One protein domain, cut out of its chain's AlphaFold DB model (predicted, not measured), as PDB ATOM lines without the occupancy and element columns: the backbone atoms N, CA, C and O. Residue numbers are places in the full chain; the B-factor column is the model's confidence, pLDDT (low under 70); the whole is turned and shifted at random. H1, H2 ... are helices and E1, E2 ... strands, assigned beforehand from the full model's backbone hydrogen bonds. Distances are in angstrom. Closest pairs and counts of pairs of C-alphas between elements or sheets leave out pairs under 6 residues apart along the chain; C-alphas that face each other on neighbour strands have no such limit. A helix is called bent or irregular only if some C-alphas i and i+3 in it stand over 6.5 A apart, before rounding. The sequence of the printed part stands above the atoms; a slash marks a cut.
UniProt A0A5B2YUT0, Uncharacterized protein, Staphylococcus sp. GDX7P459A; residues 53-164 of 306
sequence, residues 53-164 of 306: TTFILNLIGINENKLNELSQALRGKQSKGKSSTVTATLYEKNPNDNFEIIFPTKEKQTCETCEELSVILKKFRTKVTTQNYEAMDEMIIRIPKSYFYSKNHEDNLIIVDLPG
ATOM      1  N   THR A  53     -34.907 -28.447  -5.924       86.69
ATOM      2  CA  THR A  53     -35.603 -28.017  -7.141       86.69
ATOM      3  C   THR A  53     -36.183 -29.202  -7.911       86.69
ATOM      4  O   THR A  53     -37.343 -29.175  -8.294       86.69
ATOM      5  N   THR A  54     -35.426 -30.294  -8.082       82.94
ATOM      6  CA  THR A  54     -35.944 -31.502  -8.743       82.94
ATOM      7  C   THR A  54     -37.146 -32.082  -7.997       82.94
ATOM      8  O   THR A  54     -38.130 -32.429  -8.640       82.94
ATOM      9  N   PHE A  55     -37.101 -32.160  -6.666       80.44
ATOM     10  CA  PHE A  55     -38.220 -32.616  -5.840       80.44
ATOM     11  C   PHE A  55     -39.468 -31.755  -6.054       80.44
ATOM     12  O   PHE A  55     -40.525 -32.295  -6.368       80.44
ATOM     13  N   ILE A  56     -39.325 -30.429  -6.007       82.50
ATOM     14  CA  ILE A  56     -40.444 -29.496  -6.196       82.50
ATOM     15  C   ILE A  56     -41.032 -29.611  -7.604       82.50
ATOM     16  O   ILE A  56     -42.245 -29.708  -7.750       82.50
ATOM     17  N   LEU A  57     -40.194 -29.654  -8.644       82.56
ATOM     18  CA  LEU A  57     -40.664 -29.780 -10.027       82.56
ATOM     19  C   LEU A  57     -41.447 -31.080 -10.264       82.56
ATOM     20  O   LEU A  57     -42.410 -31.084 -11.025       82.56
ATOM     21  N   ASN A  58     -41.058 -32.180  -9.616       76.69
ATOM     22  CA  ASN A  58     -41.836 -33.418  -9.689       76.69
ATOM     23  C   ASN A  58     -43.167 -33.282  -8.950       76.69
ATOM     24  O   ASN A  58     -44.193 -33.702  -9.474       76.69
ATOM     25  N   LEU A  59     -43.155 -32.659  -7.770       75.00
ATOM     26  CA  LEU A  59     -44.341 -32.462  -6.942       75.00
ATOM     27  C   LEU A  59     -45.405 -31.594  -7.634       75.00
ATOM     28  O   LEU A  59     -46.587 -31.894  -7.533       75.00
ATOM     29  N   ILE A  60     -44.997 -30.581  -8.404       75.69
ATOM     30  CA  ILE A  60     -45.923 -29.751  -9.198       75.69
ATOM     31  C   ILE A  60     -46.307 -30.375 -10.555       75.69
ATOM     32  O   ILE A  60     -47.004 -29.742 -11.346       75.69
ATOM     33  N   GLY A  61     -45.841 -31.592 -10.861       75.38
ATOM     34  CA  GLY A  61     -46.269 -32.348 -12.043       75.38
ATOM     35  C   GLY A  61     -45.535 -32.023 -13.350       75.38
ATOM     36  O   GLY A  61     -46.136 -32.105 -14.426       75.38
ATOM     37  N   ILE A  62     -44.247 -31.662 -13.298       81.00
ATOM     38  CA  ILE A  62     -43.421 -31.530 -14.509       81.00
ATOM     39  C   ILE A  62     -43.183 -32.901 -15.153       81.00
ATOM     40  O   ILE A  62     -42.801 -33.870 -14.498       81.00
ATOM     41  N   ASN A  63     -43.351 -32.958 -16.474       79.81
ATOM     42  CA  ASN A  63     -43.087 -34.123 -17.303       79.81
ATOM     43  C   ASN A  63     -41.614 -34.539 -17.204       79.81
ATOM     44  O   ASN A  63     -40.705 -33.739 -17.445       79.81
ATOM     45  N   GLU A  64     -41.377 -35.818 -16.927       72.75
ATOM     46  CA  GLU A  64     -40.043 -36.413 -16.784       72.75
ATOM     47  C   GLU A  64     -39.101 -36.110 -17.957       72.75
ATOM     48  O   GLU A  64     -37.920 -35.815 -17.762       72.75
ATOM     49  N   ASN A  65     -39.639 -36.097 -19.179       79.25
ATOM     50  CA  ASN A  65     -38.872 -35.905 -20.404       79.25
ATOM     51  C   ASN A  65     -38.380 -34.459 -20.534       79.25
ATOM     52  O   ASN A  65     -37.455 -34.178 -21.293       79.25
ATOM     53  N   LYS A  66     -39.001 -33.538 -19.790       85.75
ATOM     54  CA  LYS A  66     -38.660 -32.115 -19.727       85.75
ATOM     55  C   LYS A  66     -37.915 -31.743 -18.448       85.75
ATOM     56  O   LYS A  66     -37.227 -30.725 -18.417       85.75
ATOM     57  N   LEU A  67     -37.989 -32.584 -17.416       82.62
ATOM     58  CA  LEU A  67     -37.425 -32.321 -16.097       82.62
ATOM     59  C   LEU A  67     -35.917 -32.058 -16.137       82.62
ATOM     60  O   LEU A  67     -35.452 -31.133 -15.475       82.62
ATOM     61  N   ASN A  68     -35.144 -32.850 -16.886       82.44
ATOM     62  CA  ASN A  68     -33.689 -32.679 -16.942       82.44
ATOM     63  C   ASN A  68     -33.303 -31.356 -17.621       82.44
ATOM     64  O   ASN A  68     -32.475 -30.619 -17.092       82.44
ATOM     65  N   GLU A  69     -33.929 -31.042 -18.757       89.88
ATOM     66  CA  GLU A  69     -33.698 -29.797 -19.498       89.88
ATOM     67  C   GLU A  69     -34.054 -28.575 -18.637       89.88
ATOM     68  O   GLU A  69     -33.218 -27.695 -18.426       89.88
ATOM     69  N   LEU A  70     -35.252 -28.578 -18.041       91.19
ATOM     70  CA  LEU A  70     -35.713 -27.513 -17.155       91.19
ATOM     71  C   LEU A  70     -34.830 -27.383 -15.911       91.19
ATOM     72  O   LEU A  70     -34.415 -26.282 -15.557       91.19
ATOM     73  N   SER A  71     -34.499 -28.500 -15.256       87.06
ATOM     74  CA  SER A  71     -33.642 -28.478 -14.066       87.06
ATOM     75  C   SER A  71     -32.278 -27.890 -14.394       87.06
ATOM     76  O   SER A  71     -31.752 -27.129 -13.593       87.06
ATOM     77  N   GLN A  72     -31.694 -28.208 -15.555       86.69
ATOM     78  CA  GLN A  72     -30.434 -27.602 -15.991       86.69
ATOM     79  C   GLN A  72     -30.583 -26.102 -16.234       86.69
ATOM     80  O   GLN A  72     -29.704 -25.341 -15.820       86.69
ATOM     81  N   ALA A  73     -31.698 -25.680 -16.830       92.19
ATOM     82  CA  ALA A  73     -31.963 -24.277 -17.087       92.19
ATOM     83  C   ALA A  73     -32.052 -23.447 -15.802       92.19
ATOM     84  O   ALA A  73     -31.395 -22.412 -15.664       92.19
ATOM     85  N   LEU A  74     -32.782 -23.963 -14.810       91.62
ATOM     86  CA  LEU A  74     -32.950 -23.335 -13.500       91.62
ATOM     87  C   LEU A  74     -31.635 -23.177 -12.724       91.62
ATOM     88  O   LEU A  74     -31.526 -22.309 -11.865       91.62
ATOM     89  N   ARG A  75     -30.592 -23.951 -13.059       85.69
ATOM     90  CA  ARG A  75     -29.251 -23.770 -12.473       85.69
ATOM     91  C   ARG A  75     -28.527 -22.529 -12.976       85.69
ATOM     92  O   ARG A  75     -27.457 -22.232 -12.452       85.69
ATOM     93  N   GLY A  76     -29.007 -21.849 -14.019       83.56
ATOM     94  CA  GLY A  76     -28.383 -20.623 -14.524       83.56
ATOM     95  C   GLY A  76     -26.911 -20.802 -14.923       83.56
ATOM     96  O   GLY A  76     -26.064 -19.967 -14.594       83.56
ATOM     97  N   LYS A  77     -26.578 -21.923 -15.584       80.62
ATOM     98  CA  LYS A  77     -25.207 -22.308 -15.994       80.62
ATOM     99  C   LYS A  77     -24.202 -22.493 -14.844       80.62
ATOM    100  O   LYS A  77     -22.994 -22.426 -15.066       80.62
ATOM    101  N   GLN A  78     -24.668 -22.722 -13.618       74.38
ATOM    102  CA  GLN A  78     -23.787 -23.018 -12.490       74.38
ATOM    103  C   GLN A  78     -23.165 -24.411 -12.603       74.38
ATOM    104  O   GLN A  78     -23.832 -25.392 -12.949       74.38
ATOM    105  N   SER A  79     -21.883 -24.509 -12.245       66.75
ATOM    106  CA  SER A  79     -21.176 -25.784 -12.180       66.75
ATOM    107  C   SER A  79     -21.756 -26.697 -11.089       66.75
ATOM    108  O   SER A  79     -22.425 -26.267 -10.140       66.75
ATOM    109  N   LYS A  80     -21.506 -28.005 -11.213       62.12
ATOM    110  CA  LYS A  80     -21.721 -28.951 -10.109       62.12
ATOM    111  C   LYS A  80     -20.813 -28.523  -8.955       62.12
ATOM    112  O   LYS A  80     -19.604 -28.462  -9.134       62.12
ATOM    113  N   GLY A  81     -21.388 -28.162  -7.813       55.44
ATOM    114  CA  GLY A  81     -20.634 -27.578  -6.698       55.44
ATOM    115  C   GLY A  81     -21.349 -26.423  -6.003       55.44
ATOM    116  O   GLY A  81     -21.151 -26.243  -4.808       55.44
ATOM    117  N   LYS A  82     -22.171 -25.663  -6.740       61.94
ATOM    118  CA  LYS A  82     -22.782 -24.411  -6.269       61.94
ATOM    119  C   LYS A  82     -24.304 -24.519  -6.145       61.94
ATOM    120  O   LYS A  82     -24.923 -25.328  -6.844       61.94
ATOM    121  N   SER A  83     -24.900 -23.697  -5.270       66.50
ATOM    122  CA  SER A  83     -26.363 -23.564  -5.179       66.50
ATOM    123  C   SER A  83     -26.940 -23.230  -6.548       66.50
ATOM    124  O   SER A  83     -26.279 -22.579  -7.348       66.50
ATOM    125  N   SER A  84     -28.150 -23.685  -6.847       68.25
ATOM    126  CA  SER A  84     -28.875 -23.290  -8.069       68.25
ATOM    127  C   SER A  84     -29.807 -22.105  -7.808       68.25
ATOM    128  O   SER A  84     -30.087 -21.330  -8.713       68.25
ATOM    129  N   THR A  85     -30.166 -21.913  -6.540       76.12
ATOM    130  CA  THR A  85     -31.174 -20.975  -6.055       76.12
ATOM    131  C   THR A  85     -30.491 -19.992  -5.101       76.12
ATOM    132  O   THR A  85     -29.820 -20.430  -4.163       76.12
ATOM    133  N   VAL A  86     -30.599 -18.684  -5.361       86.38
ATOM    134  CA  VAL A  86     -30.006 -17.612  -4.521       86.38
ATOM    135  C   VAL A  86     -31.045 -16.790  -3.759       86.38
ATOM    136  O   VAL A  86     -30.692 -16.040  -2.863       86.38
ATOM    137  N   THR A  87     -32.323 -16.953  -4.096       91.06
ATOM    138  CA  THR A  87     -33.469 -16.322  -3.433       91.06
ATOM    139  C   THR A  87     -34.619 -17.323  -3.365       91.06
ATOM    140  O   THR A  87     -34.615 -18.305  -4.111       91.06
ATOM    141  N   ALA A  88     -35.603 -17.096  -2.499       92.00
ATOM    142  CA  ALA A  88     -36.791 -17.940  -2.439       92.00
ATOM    143  C   ALA A  88     -37.493 -17.960  -3.803       92.00
ATOM    144  O   ALA A  88     -37.703 -16.906  -4.403       92.00
ATOM    145  N   THR A  89     -37.820 -19.146  -4.311       94.19
ATOM    146  CA  THR A  89     -38.398 -19.295  -5.653       94.19
ATOM    147  C   THR A  89     -39.692 -20.099  -5.616       94.19
ATOM    148  O   THR A  89     -39.749 -21.156  -4.990       94.19
ATOM    149  N   LEU A  90     -40.717 -19.604  -6.309       91.06
ATOM    150  CA  LEU A  90     -41.966 -20.311  -6.580       91.06
ATOM    151  C   LEU A  90     -42.003 -20.752  -8.041       91.06
ATOM    152  O   LEU A  90     -41.587 -20.010  -8.934       91.06
ATOM    153  N   TYR A  91     -42.549 -21.938  -8.281       89.31
ATOM    154  CA  TYR A  91     -42.776 -22.461  -9.623       89.31
ATOM    155  C   TYR A  91     -44.274 -22.547  -9.883       89.31
ATOM    156  O   TYR A  91     -45.000 -23.215  -9.151       89.31
ATOM    157  N   GLU A  92     -44.732 -21.880 -10.935       88.25
ATOM    158  CA  GLU A  92     -46.145 -21.835 -11.311       88.25
ATOM    159  C   GLU A  92     -46.335 -22.341 -12.740       88.25
ATOM    160  O   GLU A  92     -45.428 -22.286 -13.571       88.25
ATOM    161  N   LYS A  93     -47.543 -22.796 -13.067       86.81
ATOM    162  CA  LYS A  93     -47.913 -23.103 -14.449       86.81
ATOM    163  C   LYS A  93     -48.241 -21.811 -15.197       86.81
ATOM    164  O   LYS A  93     -49.102 -21.042 -14.778       86.81
ATOM    165  N   ASN A  94     -47.597 -21.596 -16.337       89.12
ATOM    166  CA  ASN A  94     -47.961 -20.554 -17.286       89.12
ATOM    167  C   ASN A  94     -49.002 -21.111 -18.276       89.12
ATOM    168  O   ASN A  94     -48.737 -22.134 -18.913       89.12
ATOM    169  N   PRO A  95     -50.177 -20.476 -18.449       86.12
ATOM    170  CA  PRO A  95     -51.132 -20.874 -19.490       86.12
ATOM    171  C   PRO A  95     -50.594 -20.675 -20.920       86.12
ATOM    172  O   PRO A  95     -51.094 -21.304 -21.863       86.12
ATOM    173  N   ASN A  96     -49.584 -19.819 -21.078       89.44
ATOM    174  CA  ASN A  96     -48.906 -19.557 -22.341       89.44
ATOM    175  C   ASN A  96     -47.724 -20.516 -22.553       89.44
ATOM    176  O   ASN A  96     -47.209 -21.113 -21.607       89.44
ATOM    177  N   ASP A  97     -47.267 -20.633 -23.799       89.94
ATOM    178  CA  ASP A  97     -46.146 -21.504 -24.175       89.94
ATOM    179  C   ASP A  97     -44.771 -20.813 -24.045       89.94
ATOM    180  O   ASP A  97     -43.846 -21.093 -24.800       89.94
ATOM    181  N   ASN A  98     -44.625 -19.912 -23.067       95.56
ATOM    182  CA  ASN A  98     -43.374 -19.227 -22.744       95.56
ATOM    183  C   ASN A  98     -43.079 -19.262 -21.236       95.56
ATOM    184  O   ASN A  98     -43.953 -19.520 -20.408       95.56
ATOM    185  N   PHE A  99     -41.825 -19.013 -20.871       97.75
ATOM    186  CA  PHE A  99     -41.452 -18.772 -19.484       97.75
ATOM    187  C   PHE A  99     -41.757 -17.318 -19.122       97.75
ATOM    188  O   PHE A  99     -41.454 -16.406 -19.893       97.75
ATOM    189  N   GLU A 100     -42.301 -17.095 -17.928       97.81
ATOM    190  CA  GLU A 100     -42.390 -15.767 -17.311       97.81
ATOM    191  C   GLU A 100     -41.626 -15.791 -15.987       97.81
ATOM    192  O   GLU A 100     -41.822 -16.675 -15.160       97.81
ATOM    193  N   ILE A 101     -40.748 -14.816 -15.788       97.44
ATOM    194  CA  ILE A 101     -39.980 -14.619 -14.569       97.44
ATOM    195  C   ILE A 101     -40.459 -13.313 -13.948       97.44
ATOM    196  O   ILE A 101     -40.363 -12.255 -14.570       97.44
ATOM    197  N   ILE A 102     -40.962 -13.388 -12.722       96.56
ATOM    198  CA  ILE A 102     -41.270 -12.232 -11.885       96.56
ATOM    199  C   ILE A 102     -40.177 -12.171 -10.823       96.56
ATOM    200  O   ILE A 102     -40.073 -13.060  -9.980       96.56
ATOM    201  N   PHE A 103     -39.331 -11.150 -10.888       95.31
ATOM    202  CA  PHE A 103     -38.229 -10.979  -9.946       95.31
ATOM    203  C   PHE A 103     -38.730 -10.500  -8.574       95.31
ATOM    204  O   PHE A 103     -39.821  -9.927  -8.490       95.31
ATOM    205  N   PRO A 104     -37.912 -10.612  -7.509       92.88
ATOM    206  CA  PRO A 104     -38.245 -10.055  -6.193       92.88
ATOM    207  C   PRO A 104     -38.598  -8.557  -6.224       92.88
ATOM    208  O   PRO A 104     -39.443  -8.095  -5.465       92.88
ATOM    209  N   THR A 105     -38.016  -7.796  -7.161       92.19
ATOM    210  CA  THR A 105     -38.325  -6.372  -7.411       92.19
ATOM    211  C   THR A 105     -39.638  -6.139  -8.168       92.19
ATOM    212  O   THR A 105     -39.959  -5.002  -8.499       92.19
ATOM    213  N   LYS A 106     -40.398  -7.202  -8.459       91.12
ATOM    214  CA  LYS A 106     -41.647  -7.232  -9.244       91.12
ATOM    215  C   LYS A 106     -41.495  -6.900 -10.732       91.12
ATOM    216  O   LYS A 106     -42.484  -6.909 -11.466       91.12
ATOM    217  N   GLU A 107     -40.267  -6.671 -11.196       94.75
ATOM    218  CA  GLU A 107     -39.940  -6.629 -12.622       94.75
ATOM    219  C   GLU A 107     -40.289  -7.968 -13.278       94.75
ATOM    220  O   GLU A 107     -40.088  -9.033 -12.689       94.75
ATOM    221  N   LYS A 108     -40.801  -7.912 -14.511       96.56
ATOM    222  CA  LYS A 108     -41.178  -9.097 -15.281       96.56
ATOM    223  C   LYS A 108     -40.295  -9.252 -16.503       96.56
ATOM    224  O   LYS A 108     -40.015  -8.279 -17.199       96.56
ATOM    225  N   GLN A 109     -39.931 -10.489 -16.799       97.50
ATOM    226  CA  GLN A 109     -39.237 -10.855 -18.022       97.50
ATOM    227  C   GLN A 109     -39.823 -12.147 -18.582       97.50
ATOM    228  O   GLN A 109     -40.238 -13.022 -17.831       97.50
ATOM    229  N   THR A 110     -39.861 -12.276 -19.905       97.69
ATOM    230  CA  THR A 110     -40.299 -13.501 -20.583       97.69
ATOM    231  C   THR A 110     -39.179 -14.048 -21.457       97.69
ATOM    232  O   THR A 110     -38.286 -13.305 -21.873       97.69
ATOM    233  N   CYS A 111     -39.197 -15.357 -21.690       97.56
ATOM    234  CA  CYS A 111     -38.324 -16.026 -22.653       97.56
ATOM    235  C   CYS A 111     -38.988 -17.297 -23.185       97.56
ATOM    236  O   CYS A 111     -39.922 -17.816 -22.573       97.56
ATOM    237  N   GLU A 112     -38.529 -17.792 -24.329       96.19
ATOM    238  CA  GLU A 112     -39.156 -18.931 -25.008       96.19
ATOM    239  C   GLU A 112     -38.389 -20.233 -24.766       96.19
ATOM    240  O   GLU A 112     -38.959 -21.321 -24.843       96.19
ATOM    241  N   THR A 113     -37.099 -20.138 -24.428       95.75
ATOM    242  CA  THR A 113     -36.211 -21.304 -24.359       95.75
ATOM    243  C   THR A 113     -35.543 -21.489 -22.997       95.75
ATOM    244  O   THR A 113     -35.270 -20.538 -22.262       95.75
ATOM    245  N   CYS A 114     -35.191 -22.741 -22.683       95.44
ATOM    246  CA  CYS A 114     -34.388 -23.095 -21.509       95.44
ATOM    247  C   CYS A 114     -33.010 -22.406 -21.492       95.44
ATOM    248  O   CYS A 114     -32.488 -22.066 -20.427       95.44
ATOM    249  N   GLU A 115     -32.409 -22.169 -22.658       95.62
ATOM    250  CA  GLU A 115     -31.119 -21.481 -22.761       95.62
ATOM    251  C   GLU A 115     -31.243 -19.998 -22.383       95.62
ATOM    252  O   GLU A 115     -30.436 -19.479 -21.607       95.62
ATOM    253  N   GLU A 116     -32.291 -19.317 -22.852       97.06
ATOM    254  CA  GLU A 116     -32.578 -17.935 -22.459       97.06
ATOM    255  C   GLU A 116     -32.889 -17.829 -20.967       97.06
ATOM    256  O   GLU A 116     -32.304 -16.982 -20.287       97.06
ATOM    257  N   LEU A 117     -33.722 -18.733 -20.435       96.75
ATOM    258  CA  LEU A 117     -33.996 -18.829 -19.000       96.75
ATOM    259  C   LEU A 117     -32.690 -18.962 -18.205       96.75
ATOM    260  O   LEU A 117     -32.462 -18.223 -17.246       96.75
ATOM    261  N   SER A 118     -31.779 -19.831 -18.652       95.44
ATOM    262  CA  SER A 118     -30.463 -20.011 -18.026       95.44
ATOM    263  C   SER A 118     -29.649 -18.718 -17.992       95.44
ATOM    264  O   SER A 118     -28.989 -18.410 -16.998       95.44
ATOM    265  N   VAL A 119     -29.660 -17.954 -19.088       95.56
ATOM    266  CA  VAL A 119     -28.948 -16.673 -19.184       95.56
ATOM    267  C   VAL A 119     -29.571 -15.629 -18.259       95.56
ATOM    268  O   VAL A 119     -28.835 -14.895 -17.597       95.56
ATOM    269  N   ILE A 120     -30.901 -15.577 -18.180       96.06
ATOM    270  CA  ILE A 120     -31.640 -14.662 -17.303       96.06
ATOM    271  C   ILE A 120     -31.303 -14.941 -15.838       96.06
ATOM    272  O   ILE A 120     -30.874 -14.033 -15.125       96.06
ATOM    273  N   LEU A 121     -31.399 -16.199 -15.408       95.00
ATOM    274  CA  LEU A 121     -31.112 -16.591 -14.027       95.00
ATOM    275  C   LEU A 121     -29.640 -16.376 -13.659       95.00
ATOM    276  O   LEU A 121     -29.333 -15.932 -12.551       95.00
ATOM    277  N   LYS A 122     -28.716 -16.594 -14.606       92.81
ATOM    278  CA  LYS A 122     -27.300 -16.255 -14.417       92.81
ATOM    279  C   LYS A 122     -27.106 -14.758 -14.165       92.81
ATOM    280  O   LYS A 122     -26.393 -14.391 -13.234       92.81
ATOM    281  N   LYS A 123     -27.730 -13.898 -14.979       92.62
ATOM    282  CA  LYS A 123     -27.651 -12.433 -14.827       92.62
ATOM    283  C   LYS A 123     -28.255 -11.975 -13.504       92.62
ATOM    284  O   LYS A 123     -27.648 -11.153 -12.821       92.62
ATOM    285  N   PHE A 124     -29.410 -12.524 -13.132       92.38
ATOM    286  CA  PHE A 124     -30.056 -12.233 -11.855       92.38
ATOM    287  C   PHE A 124     -29.132 -12.549 -10.680       92.38
ATOM    288  O   PHE A 124     -28.907 -11.702  -9.825       92.38
ATOM    289  N   ARG A 125     -28.501 -13.723 -10.687       89.00
ATOM    290  CA  ARG A 125     -27.528 -14.080  -9.658       89.00
ATOM    291  C   ARG A 125     -26.351 -13.115  -9.591       89.00
ATOM    292  O   ARG A 125     -26.004 -12.678  -8.506       89.00
ATOM    293  N   THR A 126     -25.771 -12.737 -10.734       88.75
ATOM    294  CA  THR A 126     -24.711 -11.717 -10.758       88.75
ATOM    295  C   THR A 126     -25.186 -10.401 -10.137       88.75
ATOM    296  O   THR A 126     -24.424  -9.765  -9.418       88.75
ATOM    297  N   LYS A 127     -26.446 -10.003 -10.350       89.06
ATOM    298  CA  LYS A 127     -27.036  -8.834  -9.683       89.06
ATOM    299  C   LYS A 127     -27.066  -9.015  -8.160       89.06
ATOM    300  O   LYS A 127     -26.647  -8.107  -7.451       89.06
ATOM    301  N   VAL A 128     -27.487 -10.187  -7.676       87.44
ATOM    302  CA  VAL A 128     -27.508 -10.513  -6.239       87.44
ATOM    303  C   VAL A 128     -26.112 -10.415  -5.620       87.44
ATOM    304  O   VAL A 128     -25.957  -9.777  -4.584       87.44
ATOM    305  N   THR A 129     -25.095 -10.969  -6.285       82.06
ATOM    306  CA  THR A 129     -23.731 -11.051  -5.736       82.06
ATOM    307  C   THR A 129     -22.918  -9.767  -5.854       82.06
ATOM    308  O   THR A 129     -22.005  -9.545  -5.066       82.06
ATOM    309  N   THR A 130     -23.201  -8.921  -6.849       80.56
ATOM    310  CA  THR A 130     -22.355  -7.751  -7.154       80.56
ATOM    311  C   THR A 130     -22.964  -6.406  -6.768       80.56
ATOM    312  O   THR A 130     -22.247  -5.408  -6.804       80.56
ATOM    313  N   GLN A 131     -24.258  -6.336  -6.420       72.12
ATOM    314  CA  GLN A 131     -24.977  -5.053  -6.338       72.12
ATOM    315  C   GLN A 131     -25.683  -4.744  -5.008       72.12
ATOM    316  O   GLN A 131     -26.669  -4.017  -5.037       72.12
ATOM    317  N   ASN A 132     -25.216  -5.224  -3.848       73.56
ATOM    318  CA  ASN A 132     -25.905  -5.005  -2.558       73.56
ATOM    319  C   ASN A 132     -27.423  -5.241  -2.681       73.56
ATOM    320  O   ASN A 132     -28.234  -4.359  -2.418       73.56
ATOM    321  N   TYR A 133     -27.811  -6.408  -3.194       84.25
ATOM    322  CA  TYR A 133     -29.204  -6.689  -3.518       84.25
ATOM    323  C   TYR A 133     -30.031  -6.931  -2.247       84.25
ATOM    324  O   TYR A 133     -29.813  -7.904  -1.525       84.25
ATOM    325  N   GLU A 134     -31.000  -6.051  -1.985       85.81
ATOM    326  CA  GLU A 134     -31.778  -6.051  -0.735       85.81
ATOM    327  C   GLU A 134     -33.185  -6.649  -0.870       85.81
ATOM    328  O   GLU A 134     -33.869  -6.835   0.133       85.81
ATOM    329  N   ALA A 135     -33.661  -6.942  -2.085       89.25
ATOM    330  CA  ALA A 135     -35.023  -7.442  -2.260       89.25
ATOM    331  C   ALA A 135     -35.150  -8.887  -1.749       89.25
ATOM    332  O   ALA A 135     -34.465  -9.788  -2.229       89.25
ATOM    333  N   MET A 136     -36.061  -9.095  -0.794       87.06
ATOM    334  CA  MET A 136     -36.235 -10.359  -0.058       87.06
ATOM    335  C   MET A 136     -37.497 -11.137  -0.447       87.06
ATOM    336  O   MET A 136     -37.840 -12.140   0.184       87.06
ATOM    337  N   ASP A 137     -38.274 -10.618  -1.388       89.44
ATOM    338  CA  ASP A 137     -39.461 -11.297  -1.898       89.44
ATOM    339  C   ASP A 137     -39.077 -12.464  -2.803       89.44
ATOM    340  O   ASP A 137     -37.934 -12.601  -3.232       89.44
ATOM    341  N   GLU A 138     -40.036 -13.337  -3.052       90.19
ATOM    342  CA  GLU A 138     -39.857 -14.509  -3.879       90.19
ATOM    343  C   GLU A 138     -39.698 -14.132  -5.354       90.19
ATOM    344  O   GLU A 138     -40.324 -13.199  -5.868       90.19
ATOM    345  N   MET A 139     -38.865 -14.898  -6.048       94.94
ATOM    346  CA  MET A 139     -38.901 -14.981  -7.498       94.94
ATOM    347  C   MET A 139     -40.002 -15.965  -7.900       94.94
ATOM    348  O   MET A 139     -40.064 -17.071  -7.372       94.94
ATOM    349  N   ILE A 140     -40.838 -15.602  -8.866       94.69
ATOM    350  CA  ILE A 140     -41.835 -16.516  -9.434       94.69
ATOM    351  C   ILE A 140     -41.384 -16.885 -10.838       94.69
ATOM    352  O   ILE A 140     -41.204 -16.011 -11.684       94.69
ATOM    353  N   ILE A 141     -41.211 -18.179 -11.092       95.81
ATOM    354  CA  ILE A 141     -40.935 -18.716 -12.421       95.81
ATOM    355  C   ILE A 141     -42.184 -19.451 -12.894       95.81
ATOM    356  O   ILE A 141     -42.494 -20.549 -12.430       95.81
ATOM    357  N   ARG A 142     -42.896 -18.855 -13.850       94.88
ATOM    358  CA  ARG A 142     -44.000 -19.513 -14.542       94.88
ATOM    359  C   ARG A 142     -43.460 -20.335 -15.699       94.88
ATOM    360  O   ARG A 142     -42.861 -19.798 -16.629       94.88
ATOM    361  N   ILE A 143     -43.680 -21.637 -15.631       93.25
ATOM    362  CA  ILE A 143     -43.191 -22.637 -16.576       93.25
ATOM    363  C   ILE A 143     -44.278 -22.889 -17.636       93.25
ATOM    364  O   ILE A 143     -45.443 -23.034 -17.259       93.25
ATOM    365  N   PRO A 144     -43.947 -22.982 -18.937       94.62
ATOM    366  CA  PRO A 144     -44.927 -23.254 -19.984       94.62
ATOM    367  C   PRO A 144     -45.781 -24.489 -19.683       94.62
ATOM    368  O   PRO A 144     -45.255 -25.528 -19.273       94.62
ATOM    369  N   LYS A 145     -47.090 -24.427 -19.958       90.25
ATOM    370  CA  LYS A 145     -48.013 -25.563 -19.759       90.25
ATOM    371  C   LYS A 145     -47.542 -26.863 -20.422       90.25
ATOM    372  O   LYS A 145     -47.859 -27.935 -19.921       90.25
ATOM    373  N   SER A 146     -46.788 -26.769 -21.519       90.94
ATOM    374  CA  SER A 146     -46.240 -27.901 -22.274       90.94
ATOM    375  C   SER A 146     -45.195 -28.721 -21.505       90.94
ATOM    376  O   SER A 146     -44.877 -29.838 -21.911       90.94
ATOM    377  N   TYR A 147     -44.678 -28.197 -20.390       89.75
ATOM    378  CA  TYR A 147     -43.781 -28.920 -19.487       89.75
ATOM    379  C   TYR A 147     -44.526 -29.761 -18.453       89.75
ATOM    380  O   TYR A 147     -43.903 -30.619 -17.840       89.75
ATOM    381  N   PHE A 148     -45.821 -29.531 -18.238       84.88
ATOM    382  CA  PHE A 148     -46.613 -30.266 -17.255       84.88
ATOM    383  C   PHE A 148     -47.238 -31.513 -17.884       84.88
ATOM    384  O   PHE A 148     -47.458 -31.574 -19.097       84.88
ATOM    385  N   TYR A 149     -47.565 -32.509 -17.062       78.56
ATOM    386  CA  TYR A 149     -48.469 -33.572 -17.497       78.56
ATOM    387  C   TYR A 149     -49.845 -32.996 -17.878       78.56
ATOM    388  O   TYR A 149     -50.270 -31.944 -17.400       78.56
ATOM    389  N   SER A 150     -50.551 -33.682 -18.781       62.59
ATOM    390  CA  SER A 150     -51.844 -33.232 -19.315       62.59
ATOM    391  C   SER A 150     -52.988 -33.283 -18.297       62.59
ATOM    392  O   SER A 150     -54.026 -32.664 -18.529       62.59
ATOM    393  N   LYS A 151     -52.814 -33.993 -17.175       57.78
ATOM    394  CA  LYS A 151     -53.778 -34.009 -16.071       57.78
ATOM    395  C   LYS A 151     -53.546 -32.820 -15.144       57.78
ATOM    396  O   LYS A 151     -52.421 -32.516 -14.761       57.78
ATOM    397  N   ASN A 152     -54.640 -32.144 -14.807       46.66
ATOM    398  CA  ASN A 152     -54.629 -31.035 -13.867       46.66
ATOM    399  C   ASN A 152     -54.463 -31.584 -12.448       46.66
ATOM    400  O   ASN A 152     -55.360 -32.264 -11.956       46.66
ATOM    401  N   HIS A 153     -53.350 -31.252 -11.802       48.31
ATOM    402  CA  HIS A 153     -53.310 -31.169 -10.348       48.31
ATOM    403  C   HIS A 153     -53.889 -29.797  -9.982       48.31
ATOM    404  O   HIS A 153     -53.305 -28.762 -10.309       48.31
ATOM    405  N   GLU A 154     -55.097 -29.782  -9.425       48.69
ATOM    406  CA  GLU A 154     -55.586 -28.626  -8.677       48.69
ATOM    407  C   GLU A 154     -55.011 -28.754  -7.280       48.69
ATOM    408  O   GLU A 154     -55.406 -29.693  -6.614       48.69
ATOM    409  N   ASP A 155     -54.142 -27.851  -6.818       50.31
ATOM    410  CA  ASP A 155     -53.831 -27.814  -5.388       50.31
ATOM    411  C   ASP A 155     -53.431 -26.419  -4.900       50.31
ATOM    412  O   ASP A 155     -52.573 -25.739  -5.460       50.31
ATOM    413  N   ASN A 156     -54.062 -26.019  -3.793       51.66
ATOM    414  CA  ASN A 156     -53.898 -24.757  -3.062       51.66
ATOM    415  C   ASN A 156     -52.569 -24.671  -2.274       51.66
ATOM    416  O   ASN A 156     -52.500 -24.010  -1.233       51.66
ATOM    417  N   LEU A 157     -51.521 -25.366  -2.724       55.84
ATOM    418  CA  LEU A 157     -50.257 -25.503  -2.006       55.84
ATOM    419  C   LEU A 157     -49.176 -24.612  -2.621       55.84
ATOM    420  O   LEU A 157     -48.857 -24.738  -3.801       55.84
ATOM    421  N   ILE A 158     -48.569 -23.741  -1.811       70.81
ATOM    422  CA  ILE A 158     -47.449 -22.905  -2.255       70.81
ATOM    423  C   ILE A 158     -46.151 -23.488  -1.716       70.81
ATOM    424  O   ILE A 158     -45.864 -23.414  -0.522       70.81
ATOM    425  N   ILE A 159     -45.356 -24.056  -2.619       79.88
ATOM    426  CA  ILE A 159     -44.070 -24.662  -2.287       79.88
ATOM    427  C   ILE A 159     -42.952 -23.682  -2.613       79.88
ATOM    428  O   ILE A 159     -42.804 -23.251  -3.756       79.88
ATOM    429  N   VAL A 160     -42.159 -23.350  -1.598       87.12
ATOM    430  CA  VAL A 160     -41.031 -22.428  -1.701       87.12
ATOM    431  C   VAL A 160     -39.735 -23.214  -1.811       87.12
ATOM    432  O   VAL A 160     -39.340 -23.917  -0.879       87.12
ATOM    433  N   ASP A 161     -39.043 -23.056  -2.937       92.00
ATOM    434  CA  ASP A 161     -37.665 -23.515  -3.100       92.00
ATOM    435  C   ASP A 161     -36.740 -22.546  -2.367       92.00
ATOM    436  O   ASP A 161     -36.586 -21.388  -2.776       92.00
ATOM    437  N   LEU A 162     -36.153 -22.995  -1.259       92.19
ATOM    438  CA  LEU A 162     -35.217 -22.186  -0.490       92.19
ATOM    439  C   LEU A 162     -33.787 -22.381  -1.014       92.19
ATOM    440  O   LEU A 162     -33.432 -23.462  -1.501       92.19
ATOM    441  N   PRO A 163     -32.925 -21.353  -0.921       89.56
ATOM    442  CA  PRO A 163     -31.507 -21.515  -1.227       89.56
ATOM    443  C   PRO A 163     -30.865 -22.604  -0.348       89.56
ATOM    444  O   PRO A 163     -31.368 -22.955   0.716       89.56
ATOM    445  N   GLY A 164     -29.759 -23.190  -0.819       86.88
ATOM    446  CA  GLY A 164     -28.985 -24.121   0.008       86.88
ATOM    447  C   GLY A 164     -28.285 -23.408   1.166       86.88
ATOM    448  O   GLY A 164     -27.803 -22.290   0.989       86.88
TER     449      GLY A 164
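Overview. This is residues 53 to 164 of the 306 residues of an uncharacterized protein of Staphylococcus sp. GDX7P459A (UniProt A0A5B2YUT0). A twisted sheet of four strands, E1 E4 E2 E3, has the long helix H3 packed over one face, above E2 and E3, while H2 packs on H3 and pairs with H1 as a helical hairpin. E5 lies near the E1 edge. The printed part has 112 residues, in the order H1 H2 E1 E2 E3 H3 E4 E5; the class is mixed, helices and strands, and the sheet is mixed. It is compact, radius of gyration of the C-alphas 13.4 A, and spans 42 by 28 by 25 A.

Arrangement. Start at E1, residues 89 to 94, parallel to E4, residues 139 to 144; N 92 and O 141 are 3.0 A apart. E2, residues 99 to 102, is antiparallel to E4 (N 102 and O 140, 2.8 A) and forms a hairpin with E3, residues 108 to 111 (N 101 and O 109, 2.8 A). H3, residues 114 to 130, makes two layers with the sheet, one helix on one face: its height over the sheet is 11.4 A, and it runs along the strands, at 3 degrees to E2 on the local plane; the closest C-alphas of E3 and H3 are those of Cys 111 and Leu 117, 6.3 A apart. E3, H3 and E4 form a split strand-helix-strand unit, E2 between its strands, crossover right-handed. H2, residues 64 to 74, touches H3 residues 114 to 121 alone, closest C-alphas Ala 73 and Ser 118, 4.6 A, at a shallow tilt of 32 degrees, the same way. H1, residues 53 to 59, touches H2, closest C-alphas Thr 54 and Ser 71, 6.5 A, opposite ways at 35.2 degrees, only just steep; it only grazes the sheet. E5, residues 157 to 161, pairs with no named strand; its closest C-alpha to E1 is Asp 161, 5.0 A from Thr 89. Every O i to N i+4 pair is within hydrogen-bond range in H1 and H3, and 5 of 7 in H2.

Along the chain. Find C-alpha 53 at (-35.603, -28.017, -7.141), where H1 begins. H3 runs 24.2 A from (-34.388, -23.095, -21.509), E4 16.1 A, H2 15.2 A and E1 15.1 A; H2 is irregular, C-alphas 65 and 68 being 7.0 A apart. E5 ends at (-37.665, -23.515, -3.100).

Size, cuts and confidence. The C-alphas of Asn 132 and Lys 151 are farthest apart, 42.4 A. The printed part has no cut; the long links are H2 to E1 and E4 to E5. Residues 79 to 84 and 150 to 157 are under 70 in pLDDT.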